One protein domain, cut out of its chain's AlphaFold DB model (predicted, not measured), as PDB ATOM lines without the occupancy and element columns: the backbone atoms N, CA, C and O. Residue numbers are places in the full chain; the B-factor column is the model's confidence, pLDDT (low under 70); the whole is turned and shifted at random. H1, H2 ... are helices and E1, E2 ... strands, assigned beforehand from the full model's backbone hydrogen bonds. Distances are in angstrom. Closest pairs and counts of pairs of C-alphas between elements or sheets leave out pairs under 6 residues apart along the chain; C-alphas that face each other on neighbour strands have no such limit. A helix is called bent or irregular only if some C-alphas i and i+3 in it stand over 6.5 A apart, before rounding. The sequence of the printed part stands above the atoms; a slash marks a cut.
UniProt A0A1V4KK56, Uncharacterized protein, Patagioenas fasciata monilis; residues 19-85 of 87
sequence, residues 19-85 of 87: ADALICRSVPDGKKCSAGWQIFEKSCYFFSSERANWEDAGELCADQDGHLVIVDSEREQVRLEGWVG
ATOM      1  N   ALA A  19      83.516 158.069 176.706       50.06
ATOM      2  CA  ALA A  19      82.723 158.385 175.509       50.06
ATOM      3  C   ALA A  19      82.782 157.271 174.446       50.06
ATOM      4  O   ALA A  19      82.902 157.544 173.252       50.06
ATOM      5  N   ASP A  20      82.694 156.007 174.870       52.50
ATOM      6  CA  ASP A  20      82.522 154.877 173.944       52.50
ATOM      7  C   ASP A  20      81.111 154.257 173.988       52.50
ATOM      8  O   ASP A  20      80.751 153.543 173.052       52.50
ATOM      9  N   ALA A  21      80.292 154.554 175.007       60.47
ATOM     10  CA  ALA A  21      78.912 154.071 175.099       60.47
ATOM     11  C   ALA A  21      78.004 155.067 175.837       60.47
ATOM     12  O   ALA A  21      78.270 155.436 176.981       60.47
ATOM     13  N   LEU A  22      76.911 155.468 175.188       81.44
ATOM     14  CA  LEU A  22      75.859 156.290 175.776       81.44
ATOM     15  C   LEU A  22      74.817 155.377 176.428       81.44
ATOM     16  O   LEU A  22      74.199 154.549 175.758       81.44
ATOM     17  N   ILE A  23      74.643 155.509 177.744       89.38
ATOM     18  CA  ILE A  23      73.666 154.729 178.511       89.38
ATOM     19  C   ILE A  23      72.614 155.683 179.072       89.38
ATOM     20  O   ILE A  23      72.924 156.532 179.908       89.38
ATOM     21  N   CYS A  24      71.368 155.525 178.639       92.56
ATOM     22  CA  CYS A  24      70.239 156.285 179.165       92.56
ATOM     23  C   CYS A  24      69.510 155.498 180.243       92.56
ATOM     24  O   CYS A  24      69.409 154.273 180.169       92.56
ATOM     25  N   ARG A  25      68.940 156.216 181.208       94.12
ATOM     26  CA  ARG A  25      68.054 155.695 182.243       94.12
ATOM     27  C   ARG A  25      66.673 156.339 182.139       94.12
ATOM     28  O   ARG A  25      66.556 157.545 181.944       94.12
ATOM     29  N   SER A  26      65.624 155.551 182.329       96.06
ATOM     30  CA  SER A  26      64.247 156.036 182.457       96.06
ATOM     31  C   SER A  26      63.483 155.256 183.529       96.06
ATOM     32  O   SER A  26      63.960 154.244 184.058       96.06
ATOM     33  N   VAL A  27      62.306 155.761 183.898       94.56
ATOM     34  CA  VAL A  27      61.408 155.101 184.852       94.56
ATOM     35  C   VAL A  27      60.494 154.140 184.080       94.56
ATOM     36  O   VAL A  27      59.941 154.538 183.055       94.56
ATOM     37  N   PRO A  28      60.305 152.891 184.537       93.12
ATOM     38  CA  PRO A  28      59.389 151.956 183.891       93.12
ATOM     39  C   PRO A  28      57.932 152.433 183.951       93.12
ATOM     40  O   PRO A  28      57.463 152.902 184.990       93.12
ATOM     41  N   ASP A  29      57.181 152.198 182.874       91.94
ATOM     42  CA  ASP A  29      55.722 152.316 182.879       91.94
ATOM     43  C   ASP A  29      55.126 151.056 183.530       91.94
ATOM     44  O   ASP A  29      55.123 149.941 182.987       91.94
ATOM     45  N   GLY A  30      54.727 151.198 184.794       89.62
ATOM     46  CA  GLY A  30      54.289 150.089 185.635       89.62
ATOM     47  C   GLY A  30      55.412 149.085 185.928       89.62
ATOM     48  O   GLY A  30      56.172 149.249 186.878       89.62
ATOM     49  N   LYS A  31      55.474 147.990 185.161       86.25
ATOM     50  CA  LYS A  31      56.487 146.919 185.310       86.25
ATOM     51  C   LYS A  31      57.253 146.635 184.016       86.25
ATOM     52  O   LYS A  31      57.872 145.578 183.896       86.25
ATOM     53  N   LYS A  32      57.151 147.517 183.023       93.38
ATOM     54  CA  LYS A  32      57.732 147.309 181.696       93.38
ATOM     55  C   LYS A  32      58.567 148.513 181.292       93.38
ATOM     56  O   LYS A  32      58.226 149.647 181.607       93.38
ATOM     57  N   CYS A  33      59.647 148.233 180.578       95.75
ATOM     58  CA  CYS A  33      60.413 149.244 179.869       95.75
ATOM     59  C   CYS A  33      59.953 149.314 178.411       95.75
ATOM     60  O   CYS A  33      59.402 148.340 177.884       95.75
ATOM     61  N   SER A  34      60.199 150.455 177.770       94.31
ATOM     62  CA  SER A  34      59.999 150.632 176.331       94.31
ATOM     63  C   SER A  34      60.793 149.598 175.525       94.31
ATOM     64  O   SER A  34      61.764 149.006 176.004       94.31
ATOM     65  N   ALA A  35      60.381 149.344 174.283       93.00
ATOM     66  CA  ALA A  35      61.074 148.384 173.426       93.00
ATOM     67  C   ALA A  35      62.556 148.770 173.250       93.00
ATOM     68  O   ALA A  35      62.868 149.932 173.013       93.00
ATOM     69  N   GLY A  36      63.462 147.797 173.382       91.38
ATOM     70  CA  GLY A  36      64.912 148.027 173.310       91.38
ATOM     71  C   GLY A  36      65.568 148.450 174.630       91.38
ATOM     72  O   GLY A  36      66.793 148.462 174.709       91.38
ATOM     73  N   TRP A  37      64.787 148.723 175.677       94.69
ATOM     74  CA  TRP A  37      65.301 149.037 177.009       94.69
ATOM     75  C   TRP A  37      65.382 147.787 177.886       94.69
ATOM     76  O   TRP A  37      64.513 146.912 177.850       94.69
ATOM     77  N   GLN A  38      66.408 147.721 178.727       93.88
ATOM     78  CA  GLN A  38      66.613 146.646 179.686       93.88
ATOM     79  C   GLN A  38      66.162 147.069 181.080       93.88
ATOM     80  O   GLN A  38      66.551 148.124 181.571       93.88
ATOM     81  N   ILE A  39      65.363 146.232 181.740       94.81
ATOM     82  CA  ILE A  39      64.945 146.485 183.119       94.81
ATOM     83  C   ILE A  39      66.005 145.988 184.102       94.81
ATOM     84  O   ILE A  39      66.460 144.843 184.025       94.81
ATOM     85  N   PHE A  40      66.364 146.835 185.061       94.62
ATOM     86  CA  PHE A  40      67.104 146.426 186.246       94.62
ATOM     87  C   PHE A  40      66.608 147.207 187.461       94.62
ATOM     88  O   PHE A  40      66.536 148.435 187.455       94.62
ATOM     89  N   GLU A  41      66.228 146.463 188.496       92.62
ATOM     90  CA  GLU A  41      65.569 146.988 189.691       92.62
ATOM     91  C   GLU A  41      64.346 147.864 189.356       92.62
ATOM     92  O   GLU A  41      63.342 147.346 188.869       92.62
ATOM     93  N   LYS A  42      64.402 149.168 189.645       92.44
ATOM     94  CA  LYS A  42      63.304 150.124 189.428       92.44
ATOM     95  C   LYS A  42      63.557 151.063 188.246       92.44
ATOM     96  O   LYS A  42      62.888 152.086 188.140       92.44
ATOM     97  N   SER A  43      64.495 150.704 187.376       94.69
ATOM     98  CA  SER A  43      64.969 151.554 186.289       94.69
ATOM     99  C   SER A  43      65.028 150.786 184.970       94.69
ATOM    100  O   SER A  43      65.204 149.564 184.933       94.69
ATOM    101  N   CYS A  44      64.888 151.529 183.882       96.62
ATOM    102  CA  CYS A  44      65.070 151.062 182.519       96.62
ATOM    103  C   CYS A  44      66.369 151.637 181.967       96.62
ATOM    104  O   CYS A  44      66.639 152.812 182.184       96.62
ATOM    105  N   TYR A  45      67.132 150.830 181.234       94.50
ATOM    106  CA  TYR A  45      68.421 151.210 180.660       94.50
ATOM    107  C   TYR A  45      68.436 151.016 179.148       94.50
ATOM    108  O   TYR A  45      68.069 149.947 178.660       94.50
ATOM    109  N   PHE A  46      68.883 152.025 178.410       92.81
ATOM    110  CA  PHE A  46      69.084 151.959 176.965       92.81
ATOM    111  C   PHE A  46      70.549 152.177 176.633       92.81
ATOM    112  O   PHE A  46      71.171 153.088 177.167       92.81
ATOM    113  N   PHE A  47      71.079 151.341 175.747       88.56
ATOM    114  CA  PHE A  47      72.466 151.393 175.307       88.56
ATOM    115  C   PHE A  47      72.488 151.879 173.866       88.56
ATOM    116  O   PHE A  47      72.059 151.151 172.969       88.56
ATOM    117  N   SER A  48      72.991 153.090 173.646       82.94
ATOM    118  CA  SER A  48      73.261 153.582 172.301       82.94
ATOM    119  C   SER A  48      74.703 153.275 171.909       82.94
ATOM    120  O   SER A  48      75.635 153.386 172.709       82.94
ATOM    121  N   SER A  49      74.882 152.905 170.643       78.69
ATOM    122  CA  SER A  49      76.191 152.827 169.991       78.69
ATOM    123  C   SER A  49      76.727 154.200 169.572       78.69
ATOM    124  O   SER A  49      77.821 154.286 169.013       78.69
ATOM    125  N   GLU A  50      75.943 155.262 169.762       79.88
ATOM    126  CA  GLU A  50      76.357 156.629 169.469       79.88
ATOM    127  C   GLU A  50      77.414 157.110 170.456       79.88
ATOM    128  O   GLU A  50      77.385 156.814 171.653       79.88
ATOM    129  N   ARG A  51      78.354 157.890 169.925       78.38
ATOM    130  CA  ARG A  51      79.381 158.568 170.704       78.38
ATOM    131  C   ARG A  51      79.064 160.045 170.698       78.38
ATOM    132  O   ARG A  51      78.985 160.657 169.637       78.38
ATOM    133  N   ALA A  52      78.908 160.594 171.886       79.00
ATOM    134  CA  ALA A  52      78.558 161.979 172.096       79.00
ATOM    135  C   ALA A  52      79.389 162.518 173.260       79.00
ATOM    136  O   ALA A  52      79.834 161.758 174.126       79.00
ATOM    137  N   ASN A  53      79.617 163.830 173.275       80.56
ATOM    138  CA  ASN A  53      80.128 164.464 174.481       80.56
ATOM    139  C   ASN A  53      79.041 164.416 175.575       80.56
ATOM    140  O   ASN A  53      77.888 164.103 175.298       80.56
ATOM    141  N   TRP A  54      79.393 164.717 176.823       77.00
ATOM    142  CA  TRP A  54      78.452 164.623 177.945       77.00
ATOM    143  C   TRP A  54      77.164 165.446 177.764       77.00
ATOM    144  O   TRP A  54      76.091 165.004 178.168       77.00
ATOM    145  N   GLU A  55      77.273 166.651 177.202       82.19
ATOM    146  CA  GLU A  55      76.138 167.557 177.007       82.19
ATOM    147  C   GLU A  55      75.194 167.002 175.937       82.19
ATOM    148  O   GLU A  55      74.032 166.730 176.237       82.19
ATOM    149  N   ASP A  56      75.739 166.687 174.759       84.56
ATOM    150  CA  ASP A  56      75.013 166.053 173.655       84.56
ATOM    151  C   ASP A  56      74.396 164.709 174.090       84.56
ATOM    152  O   ASP A  56      73.276 164.371 173.718       84.56
ATOM    153  N   ALA A  57      75.101 163.932 174.918       84.00
ATOM    154  CA  ALA A  57      74.609 162.662 175.441       84.00
ATOM    155  C   ALA A  57      73.388 162.836 176.355       84.00
ATOM    156  O   ALA A  57      72.478 162.004 176.357       84.00
ATOM    157  N   GLY A  58      73.363 163.923 177.129       86.12
ATOM    158  CA  GLY A  58      72.210 164.309 177.930       86.12
ATOM    159  C   GLY A  58      70.993 164.615 177.062       86.12
ATOM    160  O   GLY A  58      69.907 164.115 177.358       86.12
ATOM    161  N   GLU A  59      71.181 165.378 175.984       90.62
ATOM    162  CA  GLU A  59      70.112 165.709 175.032       90.62
ATOM    163  C   GLU A  59      69.598 164.463 174.295       90.62
ATOM    164  O   GLU A  59      68.393 164.226 174.266       90.62
ATOM    165  N   LEU A  60      70.494 163.591 173.818       89.94
ATOM    166  CA  LEU A  60      70.123 162.329 173.166       89.94
ATOM    167  C   LEU A  60      69.296 161.414 174.079       89.94
ATOM    168  O   LEU A  60      68.355 160.764 173.625       89.94
ATOM    169  N   CYS A  61      69.623 161.352 175.373       91.25
ATOM    170  CA  CYS A  61      68.813 160.595 176.321       91.25
ATOM    171  C   CYS A  61      67.464 161.259 176.612       91.25
ATOM    172  O   CYS A  61      66.480 160.542 176.803       91.25
ATOM    173  N   ALA A  62      67.403 162.592 176.636       92.75
ATOM    174  CA  ALA A  62      66.157 163.329 176.826       92.75
ATOM    175  C   ALA A  62      65.180 163.103 175.661       92.75
ATOM    176  O   ALA A  62      63.995 162.880 175.905       92.75
ATOM    177  N   ASP A  63      65.681 163.049 174.424       93.06
ATOM    178  CA  ASP A  63      64.895 162.725 173.225       93.06
ATOM    179  C   ASP A  63      64.274 161.313 173.264       93.06
ATOM    180  O   ASP A  63      63.327 161.026 172.532       93.06
ATOM    181  N   GLN A  64      64.788 160.431 174.126       90.38
ATOM    182  CA  GLN A  64      64.289 159.070 174.346       90.38
ATOM    183  C   GLN A  64      63.460 158.934 175.640       90.38
ATOM    184  O   GLN A  64      63.338 157.829 176.177       90.38
ATOM    185  N   ASP A  65      62.926 160.041 176.173       92.44
ATOM    186  CA  ASP A  65      62.190 160.102 177.449       92.44
ATOM    187  C   ASP A  65      63.010 159.577 178.650       92.44
ATOM    188  O   ASP A  65      62.492 158.990 179.608       92.44
ATOM    189  N   GLY A  66      64.328 159.775 178.602       92.81
ATOM    190  CA  GLY A  66      65.272 159.353 179.626       92.81
ATOM    191  C   GLY A  66      66.226 160.461 180.057       92.81
ATOM    192  O   GLY A  66      66.064 161.639 179.760       92.81
ATOM    193  N   HIS A  67      67.248 160.069 180.805       91.75
ATOM    194  CA  HIS A  67      68.373 160.917 181.175       91.75
ATOM    195  C   HIS A  67      69.660 160.107 181.100       91.75
ATOM    196  O   HIS A  67      69.635 158.880 181.203       91.75
ATOM    197  N   LEU A  68      70.788 160.788 180.927       88.69
ATOM    198  CA  LEU A  68      72.090 160.135 180.965       88.69
ATOM    199  C   LEU A  68      72.289 159.441 182.320       88.69
ATOM    200  O   LEU A  68      71.978 160.015 183.366       88.69
ATOM    201  N   VAL A  69      72.766 158.196 182.300       88.38
ATOM    202  CA  VAL A  69      72.907 157.392 183.515       88.38
ATOM    203  C   VAL A  69      73.883 158.045 184.502       88.38
ATOM    204  O   VAL A  69      74.983 158.455 184.138       88.38
ATOM    205  N   ILE A  70      73.489 158.108 185.773       85.44
ATOM    206  CA  ILE A  70      74.374 158.460 186.889       85.44
ATOM    207  C   ILE A  70      74.370 157.269 187.834       85.44
ATOM    208  O   ILE A  70      73.404 157.061 188.567       85.44
ATOM    209  N   VAL A  71      75.428 156.464 187.771       82.88
ATOM    210  CA  VAL A  71      75.515 155.216 188.533       82.88
ATOM    211  C   VAL A  71      75.496 155.519 190.029       82.88
ATOM    212  O   VAL A  71      76.349 156.254 190.526       82.88
ATOM    213  N   ASP A  72      74.511 154.970 190.738       83.75
ATOM    214  CA  ASP A  72      74.245 155.298 192.144       83.75
ATOM    215  C   ASP A  72      74.565 154.151 193.116       83.75
ATOM    216  O   ASP A  72      74.494 154.324 194.336       83.75
ATOM    217  N   SER A  73      74.963 152.987 192.596       84.88
ATOM    218  CA  SER A  73      75.317 151.824 193.408       84.88
ATOM    219  C   SER A  73      76.301 150.878 192.718       84.88
ATOM    220  O   SER A  73      76.330 150.746 191.497       84.88
ATOM    221  N   GLU A  74      77.071 150.137 193.519       88.31
ATOM    222  CA  GLU A  74      77.983 149.088 193.032       88.31
ATOM    223  C   GLU A  74      77.233 147.986 192.265       88.31
ATOM    224  O   GLU A  74      77.711 147.471 191.257       88.31
ATOM    225  N   ARG A  75      76.016 147.642 192.703       91.12
ATOM    226  CA  ARG A  75      75.187 146.632 192.025       91.12
ATOM    227  C   ARG A  75      74.768 147.093 190.641       91.12
ATOM    228  O   ARG A  75      74.734 146.280 189.720       91.12
ATOM    229  N   GLU A  76      74.441 148.373 190.508       87.94
ATOM    230  CA  GLU A  76      74.169 148.970 189.213       87.94
ATOM    231  C   GLU A  76      75.426 148.961 188.342       87.94
ATOM    232  O   GLU A  76      75.362 148.476 187.217       87.94
ATOM    233  N   GLN A  77      76.575 149.388 188.876       85.19
ATOM    234  CA  GLN A  77      77.843 149.371 188.148       85.19
ATOM    235  C   GLN A  77      78.159 147.986 187.570       85.19
ATOM    236  O   GLN A  77      78.288 147.840 186.356       85.19
ATOM    237  N   VAL A  78      78.185 146.957 188.421       87.44
ATOM    238  CA  VAL A  78      78.450 145.569 188.011       87.44
ATOM    239  C   VAL A  78      77.427 145.093 186.981       87.44
ATOM    240  O   VAL A  78      77.753 144.352 186.050       87.44
ATOM    241  N   ARG A  79      76.162 145.515 187.111       89.19
ATOM    242  CA  ARG A  79      75.121 145.154 186.150       89.19
ATOM    243  C   ARG A  79      75.376 145.761 184.774       89.19
ATOM    244  O   ARG A  79      75.216 145.035 183.787       89.19
ATOM    245  N   LEU A  80      75.718 147.051 184.725       84.94
ATOM    246  CA  LEU A  80      76.019 147.781 183.495       84.94
ATOM    247  C   LEU A  80      77.278 147.220 182.830       84.94
ATOM    248  O   LEU A  80      77.226 146.907 181.645       84.94
ATOM    249  N   GLU A  81      78.352 146.988 183.591       83.94
ATOM    250  CA  GLU A  81      79.600 146.366 183.119       83.94
ATOM    251  C   GLU A  81      79.358 144.977 182.514       83.94
ATOM    252  O   GLU A  81      79.827 144.675 181.414       83.94
ATOM    253  N   GLY A  82      78.540 144.154 183.178       83.50
ATOM    254  CA  GLY A  82      78.148 142.848 182.654       83.50
ATOM    255  C   GLY A  82      77.329 142.923 181.360       83.50
ATOM    256  O   GLY A  82      77.379 142.002 180.548       83.50
ATOM    257  N   TRP A  83      76.582 144.008 181.134       83.19
ATOM    258  CA  TRP A  83      75.834 144.223 179.892       83.19
ATOM    259  C   TRP A  83      76.695 144.709 178.735       83.19
ATOM    260  O   TRP A  83      76.477 144.276 177.604       83.19
ATOM    261  N   VAL A  84      77.669 145.577 179.011       74.44
ATOM    262  CA  VAL A  84      78.623 146.040 177.996       74.44
ATOM    263  C   VAL A  84      79.719 145.009 177.706       74.44
ATOM    264  O   VAL A  84      80.484 145.183 176.763       74.44
ATOM    265  N   GLY A  85      79.776 143.916 178.476       67.06
ATOM    266  CA  GLY A  85      80.748 142.842 178.283       67.06
ATOM    267  C   GLY A  85      82.156 143.218 178.743       67.06
ATOM    268  O   GLY A  85      83.124 142.701 178.196       67.06
TER     269      GLY A  85
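Overview. This is residues 19 to 85 of the 87 residues of an uncharacterized protein of Patagioenas fasciata monilis (UniProt A0A1V4KK56). A small sheet of three antiparallel strands forms the middle layer, with one helix over each of its faces: H1 over the edge strand E1 on one face, and H2 over the inner strand E3 on the other. After H1 the chain runs along the free edge of E1, where residues 67 to 68 pair with residues 24 to 25 of E1, and then goes on to H2 on the opposite face. The printed part has 67 residues, with three named strands and two named helices in the order E1, E2, E3, H1, H2, and the sheet runs E1, E3, E2. The class is mixed, helices and strands, with 20 residues in helices and 14 in strands. The whole is compact, with a radius of gyration of the C-alphas of 11.3 A, and its outline is rounded, spanning 30 by 24 by 19 A.

Arrangement. The inner strand of the sheet is E3, residues 43 to 48, and its edge strands are E1, residues 22 to 26, and E2, residues 38 to 40. E1 and E3 are antiparallel neighbours, with 154 degrees between their directions; C-alphas 24 and 46 face each other at 5.0 A. Across this pair N 24 and O 46 are 2.9 A apart, and N 48 and O 22 are 2.8 A apart, both within hydrogen-bond range. E2 and E3 form a hairpin, antiparallel at 142 degrees, with N 38 and O 45 at 2.8 A and N 40 and O 43 at 3.0 A, within hydrogen-bond range. Outside the named strands, residues 67 to 68 pair antiparallel with residues 24 to 25 of E1. H1, residues 54 to 62, is on the sheet at a height of 7.2 A. It lies only just over E1, on which 3 of its 9 C-alphas fall, and runs slantwise to the strands, at 40 degrees to E1 on the local plane. The closest C-alphas of E1 and H1 are those of Cys 24 and Cys 61, 5.4 A apart. H2, residues 74 to 84, is on the sheet on the opposite face, at a height of 10.1 A. It lies over E3, only just slantwise to the strands, at 31 degrees to E3 on the local plane. E2 and H2 are near each other, with 5 pairs of C-alphas within 10 A. H1 and H2 are apart. In both helices every O i to N i+4 pair is within hydrogen-bond range.

Along the chain. E3, the longest strand, measures 16.4 A from C-alpha 43 at (64.969, 151.554, 186.289) to C-alpha 48. E1 measures 13.4 A and begins with Leu 22, its C-alpha at (75.859, 156.290, 175.776). E2 spans Gln 38 to Phe 40. H1 measures 12.4 A from Trp 54 to Ala 62. H2, the longest helix, measures 15.4 A from Glu 74 to Val 84, where its last C-alpha is at (78.623, 146.040, 177.996). Neither helix is bent.

Size, cuts and confidence. The two C-alphas farthest apart are those of Gly 30 and Asn 53, at 31.6 A. The C-alphas of Ala 19 and Gly 85, the first and last printed residues, are 15.9 A apart. The printed part has no cut. The links from E1 to E2 and from H1 to H2 are long, with 11 residues each, while those from E2 to E3 and from E3 to H1 are tight. The mean pLDDT of the printed part is 86.7, and the model's confidence is low, under 70, at residues 19 to 21 and residue 85.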